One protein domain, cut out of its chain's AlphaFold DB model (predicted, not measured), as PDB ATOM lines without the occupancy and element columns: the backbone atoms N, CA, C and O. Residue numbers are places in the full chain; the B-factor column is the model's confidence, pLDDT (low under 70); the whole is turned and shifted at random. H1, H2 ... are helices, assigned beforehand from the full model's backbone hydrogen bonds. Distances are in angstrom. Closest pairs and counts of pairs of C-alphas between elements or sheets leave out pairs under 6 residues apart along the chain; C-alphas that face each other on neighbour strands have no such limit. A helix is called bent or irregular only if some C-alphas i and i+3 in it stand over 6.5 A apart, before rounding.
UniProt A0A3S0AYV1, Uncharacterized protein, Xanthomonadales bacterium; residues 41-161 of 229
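This is residues 41 to 161 of the 229 residues of an uncharacterized protein of Xanthomonadales bacterium (UniProt A0A3S0AYV1). Three long helices, H3, H4 and H5, alternate in direction in an open, curved layer. The stretch with H1 and H2 crosses its hollow side near one end. The printed part, 121 residues with five named helices, is all helix and compact, with a radius of gyration of the C-alphas of 15.0 A, spanning 47 by 25 by 23 A.

H1, residues 48 to 53 from C-alpha (49.371, -27.809, -26.477), is irregular: C-alphas 49 and 52 are 7.7 A apart. H2 is residues 67 to 71, H3 78 to 104, 39.7 A long, H4 109 to 130, and H5 136 to 159, ending at (40.215, -41.355, 12.003).

H4 forms helical hairpins with H3, at 5 degrees, and H5, at 2 degrees. H1 touches residues 79 to 87 of H3, and H2 residues 136 to 141 of H5. Every O i to N i+4 pair is within hydrogen-bond range in H2, H3 and H4; H5 has 19 of 20, H1 0 of 2 but 2 of 3 O i to N i+3.

The printed part has no cut; pLDDT is under 70 at residues 41, 42, 160 and 161.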
ATOM      1  N   CYS A  41      53.229 -29.529 -12.053       65.00
ATOM      2  CA  CYS A  41      52.247 -30.499 -11.584       65.00
ATOM      3  C   CYS A  41      50.844 -29.914 -11.639       65.00
ATOM      4  O   CYS A  41      50.241 -29.581 -10.623       65.00
ATOM      5  N   GLY A  42      50.357 -29.779 -12.865       64.06
ATOM      6  CA  GLY A  42      49.079 -29.164 -13.187       64.06
ATOM      7  C   GLY A  42      49.196 -28.315 -14.446       64.06
ATOM      8  O   GLY A  42      50.290 -28.094 -14.966       64.06
ATOM      9  N   ASN A  43      48.053 -27.841 -14.931       78.25
ATOM     10  CA  ASN A  43      47.917 -27.103 -16.182       78.25
ATOM     11  C   ASN A  43      48.256 -27.927 -17.442       78.25
ATOM     12  O   ASN A  43      48.555 -27.367 -18.501       78.25
ATOM     13  N   PHE A  44      48.170 -29.258 -17.350       85.31
ATOM     14  CA  PHE A  44      48.227 -30.156 -18.500       85.31
ATOM     15  C   PHE A  44      47.118 -29.825 -19.500       85.31
ATOM     16  O   PHE A  44      47.333 -29.944 -20.704       85.31
ATOM     17  N   GLU A  45      45.959 -29.343 -19.035       86.00
ATOM     18  CA  GLU A  45      44.906 -28.914 -19.949       86.00
ATOM     19  C   GLU A  45      45.315 -27.728 -20.824       86.00
ATOM     20  O   GLU A  45      44.944 -27.689 -21.996       86.00
ATOM     21  N   ALA A  46      46.119 -26.780 -20.337       85.38
ATOM     22  CA  ALA A  46      46.541 -25.637 -21.150       85.38
ATOM     23  C   ALA A  46      47.691 -25.964 -22.116       85.38
ATOM     24  O   ALA A  46      47.853 -25.285 -23.133       85.38
ATOM     25  N   ASP A  47      48.468 -27.015 -21.855       86.62
ATOM     26  CA  ASP A  47      49.632 -27.366 -22.666       86.62
ATOM     27  C   ASP A  47      49.226 -27.992 -24.013       86.62
ATOM     28  O   ASP A  47      48.524 -29.005 -24.095       86.62
ATOM     29  N   SER A  48      49.690 -27.384 -25.111       90.56
ATOM     30  CA  SER A  48      49.371 -27.809 -26.477       90.56
ATOM     31  C   SER A  48      49.828 -29.233 -26.802       90.56
ATOM     32  O   SER A  48      49.252 -29.860 -27.689       90.56
ATOM     33  N   ARG A  49      50.827 -29.768 -26.090       90.44
ATOM     34  CA  ARG A  49      51.313 -31.148 -26.269       90.44
ATOM     35  C   ARG A  49      50.240 -32.186 -25.944       90.44
ATOM     36  O   ARG A  49      50.260 -33.276 -26.514       90.44
ATOM     37  N   TYR A  50      49.289 -31.846 -25.075       92.06
ATOM     38  CA  TYR A  50      48.205 -32.736 -24.656       92.06
ATOM     39  C   TYR A  50      46.865 -32.404 -25.316       92.06
ATOM     40  O   TYR A  50      45.862 -33.050 -25.021       92.06
ATOM     41  N   ALA A  51      46.848 -31.467 -26.275       92.81
ATOM     42  CA  ALA A  51      45.654 -31.108 -27.038       92.81
ATOM     43  C   ALA A  51      44.866 -32.317 -27.597       92.81
ATOM     44  O   ALA A  51      43.639 -32.286 -27.506       92.81
ATOM     45  N   PRO A  52      45.501 -33.402 -28.101       94.62
ATOM     46  CA  PRO A  52      44.772 -34.577 -28.588       94.62
ATOM     47  C   PRO A  52      43.969 -35.338 -27.523       94.62
ATOM     48  O   PRO A  52      43.107 -36.134 -27.874       94.62
ATOM     49  N   LEU A  53      44.267 -35.145 -26.236       94.94
ATOM     50  CA  LEU A  53      43.637 -35.875 -25.131       94.94
ATOM     51  C   LEU A  53      42.481 -35.107 -24.483       94.94
ATOM     52  O   LEU A  53      41.701 -35.692 -23.722       94.94
ATOM     53  N   ARG A  54      42.371 -33.808 -24.782       92.06
ATOM     54  CA  ARG A  54      41.367 -32.916 -24.201       92.06
ATOM     55  C   ARG A  54      39.965 -33.442 -24.475       92.06
ATOM     56  O   ARG A  54      39.638 -33.842 -25.590       92.06
ATOM     57  N   GLY A  55      39.129 -33.448 -23.443       90.62
ATOM     58  CA  GLY A  55      37.755 -33.948 -23.532       90.62
ATOM     59  C   GLY A  55      37.613 -35.475 -23.496       90.62
ATOM     60  O   GLY A  55      36.489 -35.953 -23.374       90.62
ATOM     61  N   ARG A  56      38.715 -36.238 -23.530       95.31
ATOM     62  CA  ARG A  56      38.712 -37.706 -23.363       95.31
ATOM     63  C   ARG A  56      39.344 -38.161 -22.053       95.31
ATOM     64  O   ARG A  56      38.914 -39.144 -21.460       95.31
ATOM     65  N   VAL A  57      40.365 -37.438 -21.604       94.56
ATOM     66  CA  VAL A  57      41.057 -37.665 -20.335       94.56
ATOM     67  C   VAL A  57      40.955 -36.393 -19.512       94.56
ATOM     68  O   VAL A  57      41.176 -35.308 -20.034       94.56
ATOM     69  N   ALA A  58      40.648 -36.519 -18.223       91.19
ATOM     70  CA  ALA A  58      40.775 -35.407 -17.290       91.19
ATOM     71  C   ALA A  58      42.262 -35.199 -16.956       91.19
ATOM     72  O   ALA A  58      42.813 -35.927 -16.120       91.19
ATOM     73  N   LEU A  59      42.931 -34.285 -17.664       89.62
ATOM     74  CA  LEU A  59      44.395 -34.208 -17.656       89.62
ATOM     75  C   LEU A  59      44.969 -33.696 -16.335       89.62
ATOM     76  O   LEU A  59      46.023 -34.176 -15.916       89.62
ATOM     77  N   ASP A  60      44.263 -32.783 -15.671       82.50
ATOM     78  CA  ASP A  60      44.727 -32.164 -14.431       82.50
ATOM     79  C   ASP A  60      44.153 -32.826 -13.188       82.50
ATOM     80  O   ASP A  60      44.906 -33.195 -12.300       82.50
ATOM     81  N   ASN A  61      42.836 -33.009 -13.102       75.75
ATOM     82  CA  ASN A  61      42.207 -33.533 -11.890       75.75
ATOM     83  C   ASN A  61      41.148 -34.592 -12.239       75.75
ATOM     84  O   ASN A  61      40.256 -34.292 -13.026       75.75
ATOM     85  N   PRO A  62      41.168 -35.803 -11.639       74.19
ATOM     86  CA  PRO A  62      40.104 -36.795 -11.814       74.19
ATOM     87  C   PRO A  62      38.687 -36.245 -11.579       74.19
ATOM     88  O   PRO A  62      37.748 -36.696 -12.223       74.19
ATOM     89  N   ALA A  63      38.524 -35.242 -10.712       73.56
ATOM     90  CA  ALA A  63      37.241 -34.577 -10.474       73.56
ATOM     91  C   ALA A  63      36.702 -33.803 -11.696       73.56
ATOM     92  O   ALA A  63      35.534 -33.432 -11.715       73.56
ATOM     93  N   GLN A  64      37.528 -33.561 -12.718       80.81
ATOM     94  CA  GLN A  64      37.120 -32.955 -13.991       80.81
ATOM     95  C   GLN A  64      36.571 -33.987 -14.990       80.81
ATOM     96  O   GLN A  64      36.235 -33.624 -16.117       80.81
ATOM     97  N   GLN A  65      36.487 -35.271 -14.621       86.12
ATOM     98  CA  GLN A  65      35.875 -36.283 -15.479       86.12
ATOM     99  C   GLN A  65      34.402 -35.955 -15.733       86.12
ATOM    100  O   GLN A  65      33.620 -35.764 -14.805       86.12
ATOM    101  N   THR A  66      34.020 -35.910 -17.008       89.38
ATOM    102  CA  THR A  66      32.639 -35.650 -17.431       89.38
ATOM    103  C   THR A  66      31.900 -36.950 -17.748       89.38
ATOM    104  O   THR A  66      32.516 -37.986 -18.005       89.38
ATOM    105  N   GLU A  67      30.568 -36.895 -17.815       89.44
ATOM    106  CA  GLU A  67      29.750 -38.042 -18.243       89.44
ATOM    107  C   GLU A  67      30.134 -38.535 -19.647       89.44
ATOM    108  O   GLU A  67      30.142 -39.734 -19.918       89.44
ATOM    109  N   THR A  68      30.512 -37.612 -20.536       92.38
ATOM    110  CA  THR A  68      31.008 -37.947 -21.874       92.38
ATOM    111  C   THR A  68      32.291 -38.768 -21.800       92.38
ATOM    112  O   THR A  68      32.376 -39.791 -22.472       92.38
ATOM    113  N   MET A  69      33.253 -38.380 -20.952       90.56
ATOM    114  CA  MET A  69      34.480 -39.159 -20.746       90.56
ATOM    115  C   MET A  69      34.162 -40.549 -20.192       90.56
ATOM    116  O   MET A  69      34.679 -41.538 -20.694       90.56
ATOM    117  N   LEU A  70      33.265 -40.642 -19.203       92.25
ATOM    118  CA  LEU A  70      32.861 -41.909 -18.583       92.25
ATOM    119  C   LEU A  70      32.209 -42.883 -19.569       92.25
ATOM    120  O   LEU A  70      32.292 -44.097 -19.367       92.25
ATOM    121  N   ARG A  71      31.565 -42.374 -20.622       94.00
ATOM    122  CA  ARG A  71      30.885 -43.174 -21.648       94.00
ATOM    123  C   ARG A  71      31.688 -43.345 -22.936       94.00
ATOM    124  O   ARG A  71      31.203 -44.046 -23.817       94.00
ATOM    125  N   ASP A  72      32.874 -42.748 -23.062       96.44
ATOM    126  CA  ASP A  72      33.660 -42.776 -24.302       96.44
ATOM    127  C   ASP A  72      34.152 -44.206 -24.616       96.44
ATOM    128  O   ASP A  72      35.022 -44.728 -23.910       96.44
ATOM    129  N   PRO A  73      33.636 -44.873 -25.669       97.88
ATOM    130  CA  PRO A  73      34.081 -46.215 -26.040       97.88
ATOM    131  C   PRO A  73      35.400 -46.192 -26.832       97.88
ATOM    132  O   PRO A  73      35.950 -47.245 -27.161       97.88
ATOM    133  N   GLY A  74      35.890 -45.002 -27.185       97.75
ATOM    134  CA  GLY A  74      37.073 -44.792 -27.997       97.75
ATOM    135  C   GLY A  74      38.337 -45.332 -27.341       97.75
ATOM    136  O   GLY A  74      38.481 -45.370 -26.118       97.75
ATOM    137  N   ARG A  75      39.282 -45.735 -28.187       98.19
ATOM    138  CA  ARG A  75      40.633 -46.138 -27.789       98.19
ATOM    139  C   ARG A  75      41.657 -45.183 -28.391       98.19
ATOM    140  O   ARG A  75      41.401 -44.655 -29.475       98.19
ATOM    141  N   PRO A  76      42.826 -45.008 -27.752       97.69
ATOM    142  CA  PRO A  76      43.823 -44.069 -28.236       97.69
ATOM    143  C   PRO A  76      44.318 -44.348 -29.660       97.69
ATOM    144  O   PRO A  76      44.826 -45.430 -29.977       97.69
ATOM    145  N   SER A  77      44.243 -43.327 -30.510       95.31
ATOM    146  CA  SER A  77      44.889 -43.301 -31.822       95.31
ATOM    147  C   SER A  77      46.421 -43.315 -31.698       95.31
ATOM    148  O   SER A  77      46.991 -43.232 -30.611       95.31
ATOM    149  N   ARG A  78      47.151 -43.422 -32.817       90.75
ATOM    150  CA  ARG A  78      48.628 -43.375 -32.781       90.75
ATOM    151  C   ARG A  78      49.155 -42.043 -32.228       90.75
ATOM    152  O   ARG A  78      50.097 -42.058 -31.444       90.75
ATOM    153  N   ALA A  79      48.535 -40.928 -32.616       89.19
ATOM    154  CA  ALA A  79      48.901 -39.596 -32.137       89.19
ATOM    155  C   ALA A  79      48.559 -39.421 -30.648       89.19
ATOM    156  O   ALA A  79      49.393 -38.959 -29.872       89.19
ATOM    157  N   GLU A  80      47.376 -39.875 -30.228       95.88
ATOM    158  CA  GLU A  80      46.957 -39.824 -28.821       95.88
ATOM    159  C   GLU A  80      47.844 -40.700 -27.928       95.88
ATOM    160  O   GLU A  80      48.176 -40.297 -26.821       95.88
ATOM    161  N   ARG A  81      48.311 -41.866 -28.403       94.81
ATOM    162  CA  ARG A  81      49.246 -42.715 -27.641       94.81
ATOM    163  C   ARG A  81      50.577 -42.029 -27.343       94.81
ATOM    164  O   ARG A  81      51.115 -42.219 -26.256       94.81
ATOM    165  N   ALA A  82      51.095 -41.230 -28.276       91.44
ATOM    166  CA  ALA A  82      52.302 -40.441 -28.035       91.44
ATOM    167  C   ALA A  82      52.053 -39.380 -26.949       91.44
ATOM    168  O   ALA A  82      52.796 -39.328 -25.969       91.44
ATOM    169  N   ALA A  83      50.960 -38.614 -27.067       93.44
ATOM    170  CA  ALA A  83      50.570 -37.617 -26.068       93.44
ATOM    171  C   ALA A  83      50.304 -38.243 -24.684       93.44
ATOM    172  O   ALA A  83      50.750 -37.708 -23.671       93.44
ATOM    173  N   LEU A  84      49.648 -39.410 -24.629       95.50
ATOM    174  CA  LEU A  84      49.414 -40.174 -23.396       95.50
ATOM    175  C   LEU A  84      50.716 -40.637 -22.754       95.50
ATOM    176  O   LEU A  84      50.831 -40.611 -21.533       95.50
ATOM    177  N   GLY A  85      51.691 -41.063 -23.558       92.62
ATOM    178  CA  GLY A  85      53.007 -41.457 -23.064       92.62
ATOM    179  C   GLY A  85      53.722 -40.309 -22.353       92.62
ATOM    180  O   GLY A  85      54.250 -40.510 -21.258       92.62
ATOM    181  N   GLU A  86      53.697 -39.109 -22.937       91.44
ATOM    182  CA  GLU A  86      54.255 -37.904 -22.310       91.44
ATOM    183  C   GLU A  86      53.477 -37.500 -21.052       91.44
ATOM    184  O   GLU A  86      54.075 -37.267 -20.002       91.44
ATOM    185  N   TRP A  87      52.143 -37.453 -21.135       92.38
ATOM    186  CA  TRP A  87      51.287 -37.067 -20.011       92.38
ATOM    187  C   TRP A  87      51.438 -38.026 -18.827       92.38
ATOM    188  O   TRP A  87      51.568 -37.579 -17.689       92.38
ATOM    189  N   ARG A  88      51.491 -39.339 -19.085       92.38
ATOM    190  CA  ARG A  88      51.699 -40.372 -18.061       92.38
ATOM    191  C   ARG A  88      53.011 -40.154 -17.316       92.38
ATOM    192  O   ARG A  88      53.002 -40.149 -16.089       92.38
ATOM    193  N   ARG A  89      54.119 -39.956 -18.043       90.44
ATOM    194  CA  ARG A  89      55.439 -39.723 -17.434       90.44
ATOM    195  C   ARG A  89      55.455 -38.453 -16.592       90.44
ATOM    196  O   ARG A  89      55.891 -38.502 -15.448       90.44
ATOM    197  N   ALA A  90      54.933 -37.350 -17.129       88.94
ATOM    198  CA  ALA A  90      54.868 -36.086 -16.402       88.94
ATOM    199  C   ALA A  90      53.985 -36.200 -15.146       88.94
ATOM    200  O   ALA A  90      54.381 -35.786 -14.058       88.94
ATOM    201  N   SER A  91      52.826 -36.851 -15.266       88.31
ATOM    202  CA  SER A  91      51.918 -37.094 -14.144       88.31
ATOM    203  C   SER A  91      52.547 -37.990 -13.075       88.31
ATOM    204  O   SER A  91      52.390 -37.723 -11.889       88.31
ATOM    205  N   ASP A  92      53.233 -39.076 -13.449       88.62
ATOM    206  CA  ASP A  92      53.944 -39.958 -12.506       88.62
ATOM    207  C   ASP A  92      55.062 -39.222 -11.766       88.62
ATOM    208  O   ASP A  92      55.083 -39.220 -10.534       88.62
ATOM    209  N   GLN A  93      55.913 -38.498 -12.496       86.75
ATOM    210  CA  GLN A  93      56.967 -37.676 -11.904       86.75
ATOM    211  C   GLN A  93      56.400 -36.683 -10.881       86.75
ATOM    212  O   GLN A  93      56.943 -36.534  -9.785       86.75
ATOM    213  N   CYS A  94      55.280 -36.042 -11.208       84.81
ATOM    214  CA  CYS A  94      54.606 -35.112 -10.313       84.81
ATOM    215  C   CYS A  94      54.092 -35.759  -9.030       84.81
ATOM    216  O   CYS A  94      54.300 -35.233  -7.932       84.81
ATOM    217  N   ARG A  95      53.469 -36.932  -9.149       86.62
ATOM    218  CA  ARG A  95      52.976 -37.696  -8.000       86.62
ATOM    219  C   ARG A  95      54.130 -38.131  -7.101       86.62
ATOM    220  O   ARG A  95      54.088 -37.885  -5.899       86.62
ATOM    221  N   ARG A  96      55.212 -38.663  -7.676       87.62
ATOM    222  CA  ARG A  96      56.405 -39.088  -6.920       87.62
ATOM    223  C   ARG A  96      57.100 -37.925  -6.216       87.62
ATOM    224  O   ARG A  96      57.477 -38.060  -5.056       87.62
ATOM    225  N   THR A  97      57.212 -36.773  -6.878       82.94
ATOM    226  CA  THR A  97      57.775 -35.552  -6.273       82.94
ATOM    227  C   THR A  97      56.910 -35.067  -5.108       82.94
ATOM    228  O   THR A  97      57.431 -34.721  -4.052       82.94
ATOM    229  N   THR A  98      55.583 -35.113  -5.262       80.81
ATOM    230  CA  THR A  98      54.640 -34.755  -4.192       80.81
ATOM    231  C   THR A  98      54.776 -35.689  -2.989       80.81
ATOM    232  O   THR A  98      54.853 -35.213  -1.860       80.81
ATOM    233  N   ILE A  99      54.867 -37.003  -3.214       85.31
ATOM    234  CA  ILE A  99      55.053 -37.999  -2.146       85.31
ATOM    235  C   ILE A  99      56.385 -37.784  -1.416       85.31
ATOM    236  O   ILE A  99      56.434 -37.848  -0.190       85.31
ATOM    237  N   ALA A 100      57.467 -37.491  -2.145       85.06
ATOM    238  CA  ALA A 100      58.758 -37.169  -1.536       85.06
ATOM    239  C   ALA A 100      58.660 -35.925  -0.637       85.06
ATOM    240  O   ALA A 100      59.053 -35.973   0.525       85.06
ATOM    241  N   ALA A 101      58.029 -34.855  -1.124       79.38
ATOM    242  CA  ALA A 101      57.813 -33.639  -0.346       79.38
ATOM    243  C   ALA A 101      56.909 -33.863   0.885       79.38
ATOM    244  O   ALA A 101      57.128 -33.269   1.938       79.38
ATOM    245  N   GLN A 102      55.897 -34.730   0.779       81.50
ATOM    246  CA  GLN A 102      55.054 -35.131   1.909       81.50
ATOM    247  C   GLN A 102      55.847 -35.894   2.973       81.50
ATOM    248  O   GLN A 102      55.641 -35.664   4.166       81.50
ATOM    249  N   ARG A 103      56.766 -36.771   2.553       86.31
ATOM    250  CA  ARG A 103      57.672 -37.477   3.463       86.31
ATOM    251  C   ARG A 103      58.549 -36.494   4.231       86.31
ATOM    252  O   ARG A 103      58.598 -36.567   5.456       86.31
ATOM    253  N   ASP A 104      59.156 -35.534   3.538       79.31
ATOM    254  CA  ASP A 104      59.994 -34.500   4.161       79.31
ATOM    255  C   ASP A 104      59.195 -33.598   5.120       79.31
ATOM    256  O   ASP A 104      59.726 -33.104   6.113       79.31
ATOM    257  N   ALA A 105      57.897 -33.421   4.861       78.69
ATOM    258  CA  ALA A 105      56.971 -32.689   5.723       78.69
ATOM    259  C   ALA A 105      56.444 -33.505   6.924       78.69
ATOM    260  O   ALA A 105      55.631 -32.991   7.694       78.69
ATOM    261  N   GLY A 106      56.875 -34.760   7.092       82.88
ATOM    262  CA  GLY A 106      56.484 -35.608   8.221       82.88
ATOM    263  C   GLY A 106      55.065 -36.174   8.129       82.88
ATOM    264  O   GLY A 106      54.448 -36.439   9.161       82.88
ATOM    265  N   VAL A 107      54.517 -36.349   6.919       81.50
ATOM    266  CA  VAL A 107      53.252 -37.081   6.737       81.50
ATOM    267  C   VAL A 107      53.409 -38.515   7.276       81.50
ATOM    268  O   VAL A 107      54.429 -39.144   6.995       81.50
ATOM    269  N   PRO A 108      52.430 -39.055   8.034       86.19
ATOM    270  CA  PRO A 108      52.519 -40.407   8.587       86.19
ATOM    271  C   PRO A 108      52.769 -41.483   7.522       86.19
ATOM    272  O   PRO A 108      52.164 -41.449   6.450       86.19
ATOM    273  N   GLU A 109      53.588 -42.489   7.847       91.88
ATOM    274  CA  GLU A 109      53.975 -43.552   6.902       91.88
ATOM    275  C   GLU A 109      52.763 -44.319   6.352       91.88
ATOM    276  O   GLU A 109      52.708 -44.634   5.167       91.88
ATOM    277  N   ALA A 110      51.737 -44.542   7.182       89.81
ATOM    278  CA  ALA A 110      50.489 -45.167   6.748       89.81
ATOM    279  C   ALA A 110      49.804 -44.385   5.612       89.81
ATOM    280  O   ALA A 110      49.252 -44.983   4.690       89.81
ATOM    281  N   GLN A 111      49.869 -43.052   5.648       88.19
ATOM    282  CA  GLN A 111      49.326 -42.198   4.597       88.19
ATOM    283  C   GLN A 111      50.240 -42.200   3.359       88.19
ATOM    284  O   GLN A 111      49.745 -42.403   2.252       88.19
ATOM    285  N   LEU A 112      51.565 -42.101   3.533       87.94
ATOM    286  CA  LEU A 112      52.532 -42.184   2.425       87.94
ATOM    287  C   LEU A 112      52.440 -43.511   1.652       87.94
ATOM    288  O   LEU A 112      52.601 -43.535   0.428       87.94
ATOM    289  N   ALA A 113      52.152 -44.616   2.343       94.06
ATOM    290  CA  ALA A 113      51.932 -45.918   1.726       94.06
ATOM    291  C   ALA A 113      50.676 -45.933   0.837       94.06
ATOM    292  O   ALA A 113      50.708 -46.494  -0.262       94.06
ATOM    293  N   LEU A 114      49.584 -45.284   1.269       89.75
ATOM    294  CA  LEU A 114      48.379 -45.117   0.446       89.75
ATOM    295  C   LEU A 114      48.655 -44.251  -0.785       89.75
ATOM    296  O   LEU A 114      48.236 -44.612  -1.885       89.75
ATOM    297  N   ASP A 115      49.380 -43.145  -0.610       87.69
ATOM    298  CA  ASP A 115      49.753 -42.246  -1.703       87.69
ATOM    299  C   ASP A 115      50.628 -42.957  -2.746       87.69
ATOM    300  O   ASP A 115      50.378 -42.865  -3.950       87.69
ATOM    301  N   THR A 116      51.611 -43.734  -2.288       93.00
ATOM    302  CA  THR A 116      52.496 -44.527  -3.155       93.00
ATOM    303  C   THR A 116      51.709 -45.567  -3.944       93.00
ATOM    304  O   THR A 116      51.833 -45.638  -5.166       93.00
ATOM    305  N   ARG A 117      50.829 -46.317  -3.270       96.44
ATOM    306  CA  ARG A 117      49.984 -47.317  -3.927       96.44
ATOM    307  C   ARG A 117      49.079 -46.690  -4.987       96.44
ATOM    308  O   ARG A 117      49.010 -47.201  -6.100       96.44
ATOM    309  N   LEU A 118      48.422 -45.571  -4.668       92.50
ATOM    310  CA  LEU A 118      47.579 -44.864  -5.630       92.50
ATOM    311  C   LEU A 118      48.394 -44.392  -6.845       92.50
ATOM    312  O   LEU A 118      47.911 -44.471  -7.976       92.50
ATOM    313  N   ALA A 119      49.625 -43.914  -6.642       90.19
ATOM    314  CA  ALA A 119      50.500 -43.518  -7.741       90.19
ATOM    315  C   ALA A 119      50.832 -44.690  -8.676       90.19
ATOM    316  O   ALA A 119      50.689 -44.543  -9.894       90.19
ATOM    317  N   ASP A 120      51.190 -45.845  -8.125       95.12
ATOM    318  CA  ASP A 120      51.512 -47.033  -8.915       95.12
ATOM    319  C   ASP A 120      50.273 -47.584  -9.648       95.12
ATOM    320  O   ASP A 120      50.339 -47.864 -10.849       95.12
ATOM    321  N   ASP A 121      49.112 -47.640  -8.985       95.56
ATOM    322  CA  ASP A 121      47.851 -48.092  -9.592       95.56
ATOM    323  C   ASP A 121      47.424 -47.182 -10.760       95.56
ATOM    324  O   ASP A 121      47.036 -47.652 -11.835       95.56
ATOM    325  N   LEU A 122      47.544 -45.860 -10.594       93.50
ATOM    326  CA  LEU A 122      47.247 -44.885 -11.646       93.50
ATOM    327  C   LEU A 122      48.256 -44.931 -12.803       93.50
ATOM    328  O   LEU A 122      47.869 -44.703 -13.955       93.50
ATOM    329  N   ASP A 123      49.536 -45.212 -12.534       93.75
ATOM    330  CA  ASP A 123      50.535 -45.404 -13.591       93.75
ATOM    331  C   ASP A 123      50.238 -46.665 -14.413       93.75
ATOM    332  O   ASP A 123      50.196 -46.608 -15.648       93.75
ATOM    333  N   ALA A 124      49.931 -47.777 -13.739       97.06
ATOM    334  CA  ALA A 124      49.531 -49.022 -14.382       97.06
ATOM    335  C   ALA A 124      48.267 -48.837 -15.234       97.06
ATOM    336  O   ALA A 124      48.232 -49.252 -16.397       97.06
ATOM    337  N   LEU A 125      47.246 -48.166 -14.693       97.19
ATOM    338  CA  LEU A 125      46.003 -47.862 -15.398       97.19
ATOM    339  C   LEU A 125      46.244 -46.989 -16.643       97.19
ATOM    340  O   LEU A 125      45.747 -47.289 -17.731       97.19
ATOM    341  N   SER A 126      47.072 -45.950 -16.516       95.56
ATOM    342  CA  SER A 126      47.459 -45.089 -17.644       95.56
ATOM    343  C   SER A 126      48.259 -45.860 -18.700       95.56
ATOM    344  O   SER A 126      48.098 -45.631 -19.899       95.56
ATOM    345  N   GLY A 127      49.082 -46.822 -18.276       96.00
ATOM    346  CA  GLY A 127      49.777 -47.752 -19.163       96.00
ATOM    347  C   GLY A 127      48.826 -48.645 -19.964       96.00
ATOM    348  O   GLY A 127      49.040 -48.842 -21.161       96.00
ATOM    349  N   GLN A 128      47.747 -49.142 -19.348       98.06
ATOM    350  CA  GLN A 128      46.718 -49.925 -20.046       98.06
ATOM    351  C   GLN A 128      45.998 -49.098 -21.117       98.06
ATOM    352  O   GLN A 128      45.807 -49.588 -22.236       98.06
ATOM    353  N   LEU A 129      45.650 -47.843 -20.803       98.06
ATOM    354  CA  LEU A 129      45.055 -46.917 -21.766       98.06
ATOM    355  C   LEU A 129      46.026 -46.635 -22.920       98.06
ATOM    356  O   LEU A 129      45.671 -46.835 -24.077       98.06
ATOM    357  N   ALA A 130      47.273 -46.254 -22.625       96.12
ATOM    358  CA  ALA A 130      48.286 -45.958 -23.642       96.12
ATOM    359  C   ALA A 130      48.605 -47.164 -24.547       96.12
ATOM    360  O   ALA A 130      48.914 -47.001 -25.728       96.12
ATOM    361  N   ALA A 131      48.489 -48.389 -24.028       96.06
ATOM    362  CA  ALA A 131      48.611 -49.614 -24.815       96.06
ATOM    363  C   ALA A 131      47.363 -49.927 -25.670       96.06
ATOM    364  O   ALA A 131      47.392 -50.866 -26.464       96.06
ATOM    365  N   GLY A 132      46.273 -49.169 -25.520       96.12
ATOM    366  CA  GLY A 132      44.994 -49.398 -26.192       96.12
ATOM    367  C   GLY A 132      44.242 -50.632 -25.687       96.12
ATOM    368  O   GLY A 132      43.384 -51.150 -26.402       96.12
ATOM    369  N   ARG A 133      44.576 -51.134 -24.489       98.06
ATOM    370  CA  ARG A 133      43.933 -52.320 -23.893       98.06
ATOM    371  C   ARG A 133      42.544 -52.002 -23.346       98.06
ATOM    372  O   ARG A 133      41.660 -52.849 -23.418       98.06
ATOM    373  N   ILE A 134      42.366 -50.780 -22.854       98.44
ATOM    374  CA  ILE A 134      41.101 -50.241 -22.351       98.44
ATOM    375  C   ILE A 134      40.710 -48.990 -23.148       98.44
ATOM    376  O   ILE A 134      41.563 -48.327 -23.744       98.44
ATOM    377  N   SER A 135      39.415 -48.697 -23.184       98.50
ATOM    378  CA  SER A 135      38.845 -47.451 -23.709       98.50
ATOM    379  C   SER A 135      39.031 -46.275 -22.745       98.50
ATOM    380  O   SER A 135      39.336 -46.461 -21.563       98.50
ATOM    381  N   TYR A 136      38.803 -45.055 -23.235       98.06
ATOM    382  CA  TYR A 136      38.793 -43.848 -22.403       98.06
ATOM    383  C   TYR A 136      37.734 -43.913 -21.291       98.06
ATOM    384  O   TYR A 136      38.028 -43.576 -20.147       98.06
ATOM    385  N   GLY A 137      36.538 -44.434 -21.579       97.00
ATOM    386  CA  GLY A 137      35.483 -44.606 -20.583       97.00
ATOM    387  C   GLY A 137      35.809 -45.655 -19.525       97.00
ATOM    388  O   GLY A 137      35.552 -45.436 -18.342       97.00
ATOM    389  N   GLU A 138      36.420 -46.780 -19.909       98.19
ATOM    390  CA  GLU A 138      36.932 -47.756 -18.935       98.19
ATOM    391  C   GLU A 138      38.011 -47.143 -18.041       98.19
ATOM    392  O   GLU A 138      37.948 -47.303 -16.822       98.19
ATOM    393  N   PHE A 139      38.947 -46.392 -18.628       97.88
ATOM    394  CA  PHE A 139      39.966 -45.660 -17.885       97.88
ATOM    395  C   PHE A 139      39.347 -44.682 -16.877       97.88
ATOM    396  O   PHE A 139      39.699 -44.721 -15.700       97.88
ATOM    397  N   ALA A 140      38.389 -43.852 -17.303       95.31
ATOM    398  CA  ALA A 140      37.763 -42.849 -16.445       95.31
ATOM    399  C   ALA A 140      37.028 -43.482 -15.246       95.31
ATOM    400  O   ALA A 140      37.179 -43.038 -14.104       95.31
ATOM    401  N   ARG A 141      36.284 -44.573 -15.477       94.19
ATOM    402  CA  ARG A 141      35.579 -45.306 -14.411       94.19
ATOM    403  C   ARG A 141      36.540 -45.979 -13.433       94.19
ATOM    404  O   ARG A 141      36.344 -45.886 -12.225       94.19
ATOM    405  N   GLN A 142      37.587 -46.639 -13.932       95.69
ATOM    406  CA  GLN A 142      38.583 -47.279 -13.065       95.69
ATOM    407  C   GLN A 142      39.371 -46.241 -12.259       95.69
ATOM    408  O   GLN A 142      39.590 -46.431 -11.066       95.69
ATOM    409  N   ARG A 143      39.718 -45.104 -12.870       93.62
ATOM    410  CA  ARG A 143      40.373 -43.986 -12.181       93.62
ATOM    411  C   ARG A 143      39.496 -43.410 -11.068       93.62
ATOM    412  O   ARG A 143      40.013 -43.140  -9.988       93.62
ATOM    413  N   GLN A 144      38.188 -43.278 -11.303       87.94
ATOM    414  CA  GLN A 144      37.228 -42.875 -10.268       87.94
ATOM    415  C   GLN A 144      37.194 -43.886  -9.116       87.94
ATOM    416  O   GLN A 144      37.323 -43.502  -7.960       87.94
ATOM    417  N   SER A 145      37.106 -45.183  -9.428       88.31
ATOM    418  CA  SER A 145      37.091 -46.240  -8.410       88.31
ATOM    419  C   SER A 145      38.360 -46.250  -7.546       88.31
ATOM    420  O   SER A 145      38.263 -46.417  -6.329       88.31
ATOM    421  N   LEU A 146      39.537 -46.014  -8.141       88.44
ATOM    422  CA  LEU A 146      40.792 -45.857  -7.399       88.44
ATOM    423  C   LEU A 146      40.752 -44.641  -6.464       88.44
ATOM    424  O   LEU A 146      41.147 -44.752  -5.304       88.44
ATOM    425  N   ALA A 147      40.243 -43.502  -6.943       85.69
ATOM    426  CA  ALA A 147      40.105 -42.296  -6.132       85.69
ATOM    427  C   ALA A 147      39.149 -42.510  -4.945       85.69
ATOM    428  O   ALA A 147      39.475 -42.145  -3.817       85.69
ATOM    429  N   ASP A 148      38.005 -43.162  -5.165       82.56
ATOM    430  CA  ASP A 148      37.027 -43.461  -4.113       82.56
ATOM    431  C   ASP A 148      37.596 -44.427  -3.061       82.56
ATOM    432  O   ASP A 148      37.426 -44.225  -1.850       82.56
ATOM    433  N   GLY A 149      38.326 -45.454  -3.513       82.56
ATOM    434  CA  GLY A 149      39.020 -46.403  -2.647       82.56
ATOM    435  C   GLY A 149      40.096 -45.728  -1.796       82.56
ATOM    436  O   GLY A 149      40.140 -45.933  -0.579       82.56
ATOM    437  N   TYR A 150      40.910 -44.872  -2.415       88.00
ATOM    438  CA  TYR A 150      41.917 -44.070  -1.726       88.00
ATOM    439  C   TYR A 150      41.286 -43.130  -0.692       88.00
ATOM    440  O   TYR A 150      41.706 -43.137   0.462       88.00
ATOM    441  N   ASN A 151      40.235 -42.386  -1.053       82.25
ATOM    442  CA  ASN A 151      39.550 -41.467  -0.136       82.25
ATOM    443  C   ASN A 151      39.006 -42.205   1.094       82.25
ATOM    444  O   ASN A 151      39.190 -41.770   2.231       82.25
ATOM    445  N   SER A 152      38.398 -43.372   0.871       81.69
ATOM    446  CA  SER A 152      37.881 -44.229   1.942       81.69
ATOM    447  C   SER A 152      38.990 -44.792   2.840       81.69
ATOM    448  O   SER A 152      38.767 -45.040   4.025       81.69
ATOM    449  N   ALA A 153      40.181 -45.056   2.298       81.81
ATOM    450  CA  ALA A 153      41.332 -45.523   3.069       81.81
ATOM    451  C   ALA A 153      42.002 -44.379   3.845       81.81
ATOM    452  O   ALA A 153      42.267 -44.522   5.037       81.81
ATOM    453  N   SER A 154      42.194 -43.225   3.207       83.25
ATOM    454  CA  SER A 154      42.782 -42.035   3.827       83.25
ATOM    455  C   SER A 154      41.923 -41.526   4.990       83.25
ATOM    456  O   SER A 154      42.450 -41.243   6.062       83.25
ATOM    457  N   ALA A 155      40.590 -41.534   4.853       79.75
ATOM    458  CA  ALA A 155      39.678 -41.197   5.949       79.75
ATOM    459  C   ALA A 155      39.836 -42.127   7.168       79.75
ATOM    460  O   ALA A 155      39.731 -41.677   8.308       79.75
ATOM    461  N   ARG A 156      40.130 -43.416   6.947       83.06
ATOM    462  CA  ARG A 156      40.386 -44.380   8.030       83.06
ATOM    463  C   ARG A 156      41.710 -44.109   8.742       83.06
ATOM    464  O   ARG A 156      41.735 -44.155   9.966       83.06
ATOM    465  N   VAL A 157      42.765 -43.769   8.001       78.31
ATOM    466  CA  VAL A 157      44.060 -43.356   8.578       78.31
ATOM    467  C   VAL A 157      43.924 -42.042   9.356       78.31
ATOM    468  O   VAL A 157      44.501 -41.888  10.426       78.31
ATOM    469  N   ALA A 158      43.115 -41.100   8.867       76.62
ATOM    470  CA  ALA A 158      42.827 -39.862   9.588       76.62
ATOM    471  C   ALA A 158      42.045 -40.113  10.892       76.62
ATOM    472  O   ALA A 158      42.331 -39.499  11.918       76.62
ATOM    473  N   GLY A 159      41.067 -41.024  10.860       72.00
ATOM    474  CA  GLY A 159      40.215 -41.355  12.003       72.00
ATOM    475  C   GLY A 159      40.859 -42.251  13.069       72.00
ATOM    476  O   GLY A 159      40.357 -42.285  14.188       72.00
ATOM    477  N   SER A 160      41.960 -42.952  12.770       65.75
ATOM    478  CA  SER A 160      42.642 -43.838  13.729       65.75
ATOM    479  C   SER A 160      43.464 -43.097  14.793       65.75
ATOM    480  O   SER A 160      44.074 -43.740  15.642       65.75
ATOM    481  N   GLY A 161      43.512 -41.759  14.770       55.62
ATOM    482  CA  GLY A 161      44.322 -40.958  15.698       55.62
ATOM    483  C   GLY A 161      45.834 -41.015  15.431       55.62
ATOM    484  O   GLY A 161      46.580 -40.219  15.991       55.62
TER     485      GLY A 161